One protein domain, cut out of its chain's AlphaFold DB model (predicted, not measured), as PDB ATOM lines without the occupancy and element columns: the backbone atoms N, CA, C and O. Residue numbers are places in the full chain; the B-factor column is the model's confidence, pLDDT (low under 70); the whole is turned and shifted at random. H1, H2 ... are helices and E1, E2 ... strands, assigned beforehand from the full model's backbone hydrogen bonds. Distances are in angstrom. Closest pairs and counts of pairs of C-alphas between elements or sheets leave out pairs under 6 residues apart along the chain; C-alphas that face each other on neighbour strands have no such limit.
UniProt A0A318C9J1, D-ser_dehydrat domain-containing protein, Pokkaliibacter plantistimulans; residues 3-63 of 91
ATOM      1  N   VAL A   3     124.590 124.448 166.585       97.69
ATOM      2  CA  VAL A   3     125.600 125.190 165.812       97.69
ATOM      3  C   VAL A   3     126.595 124.226 165.168       97.69
ATOM      4  O   VAL A   3     126.721 123.090 165.618       97.69
ATOM      5  N   ASP A   4     127.324 124.689 164.158       98.06
ATOM      6  CA  ASP A   4     128.353 123.956 163.404       98.06
ATOM      7  C   ASP A   4     129.737 123.933 164.089       98.06
ATOM      8  O   ASP A   4     130.750 123.596 163.481       98.06
ATOM      9  N   ALA A   5     129.787 124.286 165.375       97.62
ATOM     10  CA  ALA A   5     130.988 124.238 166.201       97.62
ATOM     11  C   ALA A   5     130.890 123.097 167.226       97.62
ATOM     12  O   ALA A   5     130.358 123.271 168.324       97.62
ATOM     13  N   GLY A   6     131.389 121.916 166.849       97.19
ATOM     14  CA  GLY A   6     131.503 120.737 167.717       97.19
ATOM     15  C   GLY A   6     132.853 120.613 168.432       97.19
ATOM     16  O   GLY A   6     133.626 121.567 168.523       97.19
ATOM     17  N   SER A   7     133.172 119.420 168.937       97.00
ATOM     18  CA  SER A   7     134.421 119.150 169.665       97.00
ATOM     19  C   SER A   7     135.672 119.300 168.794       97.00
ATOM     20  O   SER A   7     136.739 119.602 169.322       97.00
ATOM     21  N   LYS A   8     135.559 119.193 167.466       97.25
ATOM     22  CA  LYS A   8     136.653 119.544 166.543       97.25
ATOM     23  C   LYS A   8     136.945 121.039 166.447       97.25
ATOM     24  O   LYS A   8     138.009 121.403 165.959       97.25
ATOM     25  N   ALA A   9     136.035 121.885 166.924       97.25
ATOM     26  CA  ALA A   9     136.212 123.331 166.973       97.25
ATOM     27  C   ALA A   9     136.387 123.862 168.404       97.25
ATOM     28  O   ALA A   9     137.119 124.821 168.621       97.25
ATOM     29  N   LEU A  10     135.735 123.237 169.388       96.69
ATOM     30  CA  LEU A  10     135.665 123.721 170.771       96.69
ATOM     31  C   LEU A  10     136.399 122.839 171.786       96.69
ATOM     32  O   LEU A  10     136.438 123.213 172.953       96.69
ATOM     33  N   THR A  11     137.003 121.732 171.336       95.50
ATOM     34  CA  THR A  11     137.566 120.633 172.138       95.50
ATOM     35  C   THR A  11     136.547 119.909 173.026       95.50
ATOM     36  O   THR A  11     135.551 120.472 173.469       95.50
ATOM     37  N   SER A  12     136.801 118.629 173.304       95.19
ATOM     38  CA  SER A  12     136.167 117.897 174.412       95.19
ATOM     39  C   SER A  12     137.111 117.702 175.603       95.19
ATOM     40  O   SER A  12     136.708 117.132 176.612       95.19
ATOM     41  N   ASP A  13     138.371 118.130 175.482       94.31
ATOM     42  CA  ASP A  13     139.351 118.064 176.564       94.31
ATOM     43  C   ASP A  13     139.134 119.216 177.547       94.31
ATOM     44  O   ASP A  13     139.248 120.392 177.194       94.31
ATOM     45  N   LEU A  14     138.810 118.857 178.783       92.44
ATOM     46  CA  LEU A  14     138.452 119.803 179.827       92.44
ATOM     47  C   LEU A  14     139.647 120.289 180.644       92.44
ATOM     48  O   LEU A  14     139.529 121.315 181.307       92.44
ATOM     49  N   LEU A  15     140.773 119.564 180.642       90.31
ATOM     50  CA  LEU A  15     141.948 119.860 181.480       90.31
ATOM     51  C   LEU A  15     141.608 120.233 182.943       90.31
ATOM     52  O   LEU A  15     142.241 121.098 183.545       90.31
ATOM     53  N   GLY A  16     140.602 119.569 183.523       91.19
ATOM     54  CA  GLY A  16     140.163 119.784 184.906       91.19
ATOM     55  C   GLY A  16     139.155 120.919 185.118       91.19
ATOM     56  O   GLY A  16     138.819 121.197 186.265       91.19
ATOM     57  N   LEU A  17     138.670 121.566 184.051       92.31
ATOM     58  CA  LEU A  17     137.514 122.464 184.107       92.31
ATOM     59  C   LEU A  17     136.195 121.684 184.062       92.31
ATOM     60  O   LEU A  17     136.134 120.556 183.577       92.31
ATOM     61  N   ASP A  18     135.119 122.329 184.504       92.62
ATOM     62  CA  ASP A  18     133.772 121.767 184.444       92.62
ATOM     63  C   ASP A  18     133.034 122.209 183.171       92.62
ATOM     64  O   ASP A  18     133.053 123.383 182.790       92.62
ATOM     65  N   GLY A  19     132.331 121.269 182.533       90.56
ATOM     66  CA  GLY A  19     131.461 121.536 181.381       90.56
ATOM     67  C   GLY A  19     132.184 122.085 180.143       90.56
ATOM     68  O   GLY A  19     133.396 121.977 180.016       90.56
ATOM     69  N   TYR A  20     131.437 122.680 179.208       91.88
ATOM     70  CA  TYR A  20     131.970 123.213 177.939       91.88
ATOM     71  C   TYR A  20     131.676 124.714 177.764       91.88
ATOM     72  O   TYR A  20     131.467 125.208 176.654       91.88
ATOM     73  N   GLY A  21     131.651 125.462 178.871       87.94
ATOM     74  CA  GLY A  21     131.295 126.880 178.870       87.94
ATOM     75  C   GLY A  21     129.820 127.094 178.518       87.94
ATOM     76  O   GLY A  21     128.939 126.521 179.151       87.94
ATOM     77  N   GLN A  22     129.542 127.921 177.505       88.69
ATOM     78  CA  GLN A  22     128.172 128.204 177.038       88.69
ATOM     79  C   GLN A  22     127.534 127.043 176.254       88.69
ATOM     80  O   GLN A  22     126.343 127.082 175.941       88.69
ATOM     81  N   VAL A  23     128.316 126.013 175.920       94.56
ATOM     82  CA  VAL A  23     127.840 124.834 175.200       94.56
ATOM     83  C   VAL A  23     127.370 123.780 176.202       94.56
ATOM     84  O   VAL A  23     128.128 123.342 177.063       94.56
ATOM     85  N   VAL A  24     126.113 123.349 176.081       95.12
ATOM     86  CA  VAL A  24     125.488 122.362 176.984       95.12
ATOM     87  C   VAL A  24     125.623 120.922 176.486       95.12
ATOM     88  O   VAL A  24     125.335 119.980 177.218       95.12
ATOM     89  N   GLY A  25     126.079 120.729 175.247       95.69
ATOM     90  CA  GLY A  25     126.385 119.412 174.696       95.69
ATOM     91  C   GLY A  25     127.234 119.503 173.434       95.69
ATOM     92  O   GLY A  25     127.070 120.430 172.646       95.69
ATOM     93  N   LEU A  26     128.126 118.534 173.235       96.12
ATOM     94  CA  LEU A  26     129.019 118.468 172.079       96.12
ATOM     95  C   LEU A  26     128.887 117.128 171.357       96.12
ATOM     96  O   LEU A  26     128.879 116.063 171.971       96.12
ATOM     97  N   SER A  27     128.848 117.208 170.033       97.38
ATOM     98  CA  SER A  27     129.220 116.137 169.111       97.38
ATOM     99  C   SER A  27     130.482 116.557 168.351       97.38
ATOM    100  O   SER A  27     131.026 117.630 168.604       97.38
ATOM    101  N   GLU A  28     130.951 115.736 167.415       98.19
ATOM    102  CA  GLU A  28     132.179 116.005 166.658       98.19
ATOM    103  C   GLU A  28     132.124 117.329 165.876       98.19
ATOM    104  O   GLU A  28     133.025 118.156 166.008       98.19
ATOM    105  N   GLU A  29     131.028 117.559 165.146       98.06
ATOM    106  CA  GLU A  29     130.838 118.718 164.254       98.06
ATOM    107  C   GLU A  29     129.750 119.688 164.743       98.06
ATOM    108  O   GLU A  29     129.606 120.776 164.199       98.06
ATOM    109  N   HIS A  30     128.973 119.319 165.769       98.19
ATOM    110  CA  HIS A  30     127.878 120.159 166.260       98.19
ATOM    111  C   HIS A  30     127.953 120.433 167.758       98.19
ATOM    112  O   HIS A  30     128.214 119.519 168.548       98.19
ATOM    113  N   GLY A  31     127.624 121.667 168.136       97.31
ATOM    114  CA  GLY A  31     127.433 122.106 169.515       97.31
ATOM    115  C   GLY A  31     125.966 122.411 169.812       97.31
ATOM    116  O   GLY A  31     125.240 122.933 168.965       97.31
ATOM    117  N   THR A  32     125.524 122.105 171.029       97.75
ATOM    118  CA  THR A  32     124.185 122.431 171.530       97.75
ATOM    119  C   THR A  32     124.279 123.610 172.488       97.75
ATOM    120  O   THR A  32     124.990 123.545 173.487       97.75
ATOM    121  N   LEU A  33     123.529 124.672 172.205       95.81
ATOM    122  CA  LEU A  33     123.410 125.861 173.050       95.81
ATOM    123  C   LEU A  33     122.047 125.895 173.740       95.81
ATOM    124  O   LEU A  33     121.018 125.662 173.089       95.81
ATOM    125  N   ASP A  34     122.035 126.254 175.023       93.50
ATOM    126  CA  ASP A  34     120.820 126.697 175.706       93.50
ATOM    127  C   ASP A  34     120.633 128.199 175.460       93.50
ATOM    128  O   ASP A  34     121.402 129.030 175.939       93.50
ATOM    129  N   THR A  35     119.618 128.543 174.670       93.88
ATOM    130  CA  THR A  35     119.293 129.930 174.315       93.88
ATOM    131  C   THR A  35     118.054 130.435 175.047       93.88
ATOM    132  O   THR A  35     117.554 131.509 174.727       93.88
ATOM    133  N   THR A  36     117.530 129.702 176.034       92.94
ATOM    134  CA  THR A  36     116.278 130.060 176.729       92.94
ATOM    135  C   THR A  36     116.345 131.421 177.428       92.94
ATOM    136  O   THR A  36     115.334 132.116 177.506       92.94
ATOM    137  N   ALA A  37     117.535 131.838 177.867       91.94
ATOM    138  CA  ALA A  37     117.778 133.131 178.508       91.94
ATOM    139  C   ALA A  37     118.058 134.290 177.526       91.94
ATOM    140  O   ALA A  37     118.239 135.431 177.956       91.94
ATOM    141  N   CYS A  38     118.120 134.038 176.215       92.44
ATOM    142  CA  CYS A  38     118.381 135.082 175.229       92.44
ATOM    143  C   CYS A  38     117.147 135.980 175.044       92.44
ATOM    144  O   CYS A  38     116.077 135.504 174.670       92.44
ATOM    145  N   VAL A  39     117.321 137.296 175.237       93.81
ATOM    146  CA  VAL A  39     116.276 138.306 174.964       93.81
ATOM    147  C   VAL A  39     115.861 138.278 173.491       93.81
ATOM    148  O   VAL A  39     114.677 138.341 173.173       93.81
ATOM    149  N   GLN A  40     116.841 138.143 172.597       94.25
ATOM    150  CA  GLN A  40     116.630 137.915 171.176       94.25
ATOM    151  C   GLN A  40     117.158 136.528 170.830       94.25
ATOM    152  O   GLN A  40     118.338 136.241 171.034       94.25
ATOM    153  N   GLN A  41     116.277 135.666 170.326       95.31
ATOM    154  CA  GLN A  41     116.678 134.334 169.892       95.31
ATOM    155  C   GLN A  41     117.517 134.432 168.609       95.31
ATOM    156  O   GLN A  41     117.090 135.121 167.677       95.31
ATOM    157  N   PRO A  42     118.667 133.742 168.539       95.00
ATOM    158  CA  PRO A  42     119.425 133.619 167.301       95.00
ATOM    159  C   PRO A  42     118.625 132.849 166.246       95.00
ATOM    160  O   PRO A  42     117.871 131.922 166.558       95.00
ATOM    161  N   GLN A  43     118.793 133.239 164.990       96.25
ATOM    162  CA  GLN A  43     118.133 132.643 163.837       96.25
ATOM    163  C   GLN A  43     119.080 131.715 163.071       96.25
ATOM    164  O   GLN A  43     120.302 131.764 163.204       96.25
ATOM    165  N   ILE A  44     118.507 130.829 162.253       96.25
ATOM    166  CA  ILE A  44     119.300 129.992 161.350       96.25
ATOM    167  C   ILE A  44     120.019 130.894 160.343       96.25
ATOM    168  O   ILE A  44     119.378 131.681 159.652       96.25
ATOM    169  N   GLY A  45     121.340 130.739 160.252       95.56
ATOM    170  CA  GLY A  45     122.210 131.567 159.415       95.56
ATOM    171  C   GLY A  45     122.921 132.690 160.174       95.56
ATOM    172  O   GLY A  45     123.868 133.258 159.631       95.56
ATOM    173  N   ASP A  46     122.532 132.975 161.422       94.75
ATOM    174  CA  ASP A  46     123.254 133.931 162.260       94.75
ATOM    175  C   ASP A  46     124.652 133.408 162.602       94.75
ATOM    176  O   ASP A  46     124.836 132.245 162.971       94.75
ATOM    177  N   GLN A  47     125.643 134.297 162.537       91.88
ATOM    178  CA  GLN A  47     126.995 134.010 163.005       91.88
ATOM    179  C   GLN A  47     127.123 134.377 164.481       91.88
ATOM    180  O   GLN A  47     126.945 135.533 164.871       91.88
ATOM    181  N   LEU A  48     127.470 133.389 165.302       92.19
ATOM    182  CA  LEU A  48     127.637 133.553 166.742       92.19
ATOM    183  C   LEU A  48     129.121 133.582 167.111       92.19
ATOM    184  O   LEU A  48     129.923 132.823 166.575       92.19
ATOM    185  N   LEU A  49     129.482 134.435 168.070       91.81
ATOM    186  CA  LEU A  49     130.804 134.413 168.690       91.81
ATOM    187  C   LEU A  49     130.737 133.579 169.969       91.81
ATOM    188  O   LEU A  49     130.165 134.023 170.963       91.81
ATOM    189  N   LEU A  50     131.341 132.394 169.946       92.94
ATOM    190  CA  LEU A  50     131.432 131.517 171.110       92.94
ATOM    191  C   LEU A  50     132.785 131.686 171.798       92.94
ATOM    192  O   LEU A  50     133.832 131.638 171.154       92.94
ATOM    193  N   LEU A  51     132.762 131.864 173.119       92.31
ATOM    194  CA  LEU A  51     133.972 131.825 173.931       92.31
ATOM    195  C   LEU A  51     134.247 130.367 174.326       92.31
ATOM    196  O   LEU A  51     133.378 129.747 174.946       92.31
ATOM    197  N   PRO A  52     135.415 129.798 173.979       93.62
ATOM    198  CA  PRO A  52     135.730 128.427 174.351       93.62
ATOM    199  C   PRO A  52     135.907 128.309 175.867       93.62
ATOM    200  O   PRO A  52     136.385 129.242 176.513       93.62
ATOM    201  N   ASN A  53     135.588 127.135 176.427       93.31
ATOM    202  CA  ASN A  53     135.807 126.864 177.853       93.31
ATOM    203  C   ASN A  53     137.292 126.974 178.226       93.31
ATOM    204  O   ASN A  53     137.658 127.563 179.241       93.31
ATOM    205  N   HIS A  54     138.161 126.443 177.360       93.81
ATOM    206  CA  HIS A  54     139.602 126.531 177.520       93.81
ATOM    207  C   HIS A  54     140.292 126.777 176.177       93.81
ATOM    208  O   HIS A  54     140.205 125.973 175.252       93.81
ATOM    209  N   ALA A  55     140.999 127.902 176.057       94.06
ATOM    210  CA  ALA A  55     141.577 128.333 174.785       94.06
ATOM    211  C   ALA A  55     142.783 127.484 174.332       94.06
ATOM    212  O   ALA A  55     143.024 127.347 173.130       94.06
ATOM    213  N   CYS A  56     143.542 126.910 175.273       93.44
ATOM    214  CA  CYS A  56     144.777 126.172 174.988       93.44
ATOM    215  C   CYS A  56     144.558 124.960 174.058       93.44
ATOM    216  O   CYS A  56     145.178 124.922 172.993       93.44
ATOM    217  N   PRO A  57     143.671 123.996 174.382       94.62
ATOM    218  CA  PRO A  57     143.416 122.846 173.522       94.62
ATOM    219  C   PRO A  57     142.749 123.248 172.207       94.62
ATOM    220  O   PRO A  57     143.076 122.673 171.176       94.62
ATOM    221  N   VAL A  58     141.890 124.275 172.213       96.19
ATOM    222  CA  VAL A  58     141.250 124.798 170.993       96.19
ATOM    223  C   VAL A  58     142.286 125.312 170.002       96.19
ATOM    224  O   VAL A  58     142.244 124.952 168.831       96.19
ATOM    225  N   SER A  59     143.269 126.083 170.470       95.38
ATOM    226  CA  SER A  59     144.331 126.623 169.613       95.38
ATOM    227  C   SER A  59     145.113 125.517 168.894       95.38
ATOM    228  O   SER A  59     145.610 125.723 167.793       95.38
ATOM    229  N   ASN A  60     145.186 124.318 169.477       95.88
ATOM    230  CA  ASN A  60     145.868 123.166 168.892       95.88
ATOM    231  C   ASN A  60     145.052 122.436 167.797       95.88
ATOM    232  O   ASN A  60     145.595 121.589 167.078       95.88
ATOM    233  N   LEU A  61     143.760 122.749 167.649       97.12
ATOM    234  CA  LEU A  61     142.870 122.156 166.640       97.12
ATOM    235  C   LEU A  61     142.942 122.863 165.281       97.12
ATOM    236  O   LEU A  61     142.548 122.272 164.277       97.12
ATOM    237  N   PHE A  62     143.491 124.078 165.226       97.88
ATOM    238  CA  PHE A  62     143.498 124.915 164.026       97.88
ATOM    239  C   PHE A  62     144.915 125.228 163.546       97.88
ATOM    240  O   PHE A  62     145.842 125.385 164.338       97.88
ATOM    241  N   ASP A  63     145.085 125.334 162.225       98.12
ATOM    242  CA  ASP A  63     146.353 125.744 161.608       98.12
ATOM    243  C   ASP A  63     146.602 127.248 161.709       98.12
ATOM    244  O   ASP A  63     147.752 127.689 161.676       98.12
TER     245      ASP A  63
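What this domain is: This is residues 3 to 63 of the 91 residues of the protein "D-ser_dehydrat domain-containing protein" of Pokkaliibacter plantistimulans (UniProt A0A318C9J1). Little regular structure is here: a small hairpin, E1 and E2, and two short helices are joined by long loops, with H1 between the hairpin and H2, and residues 36 to 43 stick out. The 61 printed residues hold H1, E1, E2, H2 in that order, mixed in class, with 16 residues in named elements. The sheet is antiparallel, and the whole is compact, radius of gyration of the C-alphas 11.9 A, spanning 32 by 25 by 17 A.

How they stand to each other: Look first at H1, residues 7 to 10, too short for an O i to N i+4 pair; its one O i to N i+3 pair is not within range. Its Ser 7 has its C-alpha 6.0 A from that of Leu 26 in E1, residues 23 to 26, their closest. E1 and E2, residues 31 to 33, form a hairpin, antiparallel at 156 degrees, with N 24 and O 32 2.8 A apart, within hydrogen-bond range. H2, residues 55 to 59, has its O i to N i+4 pair within range; it is close to H1 but not clearly touching, closest C-alphas Leu 10 and Val 58, 5.7 A. E1 and H2 are apart.

Where its parts are: Find C-alpha 7 at (134.421, 119.150, 169.665), where H1 begins, 4.9 A long. E1 runs 7.2 A, E2 6.5 A and H2 6.1 A, to C-alpha 59 at (144.331, 126.623, 169.613).

The domain as a whole: The farthest C-alphas, Val 39 and Asp 63, are 35.2 A apart. The links H1 to E1 and E2 to H2 are long; the printed part has no cut, and no printed residue is under 70 in pLDDT.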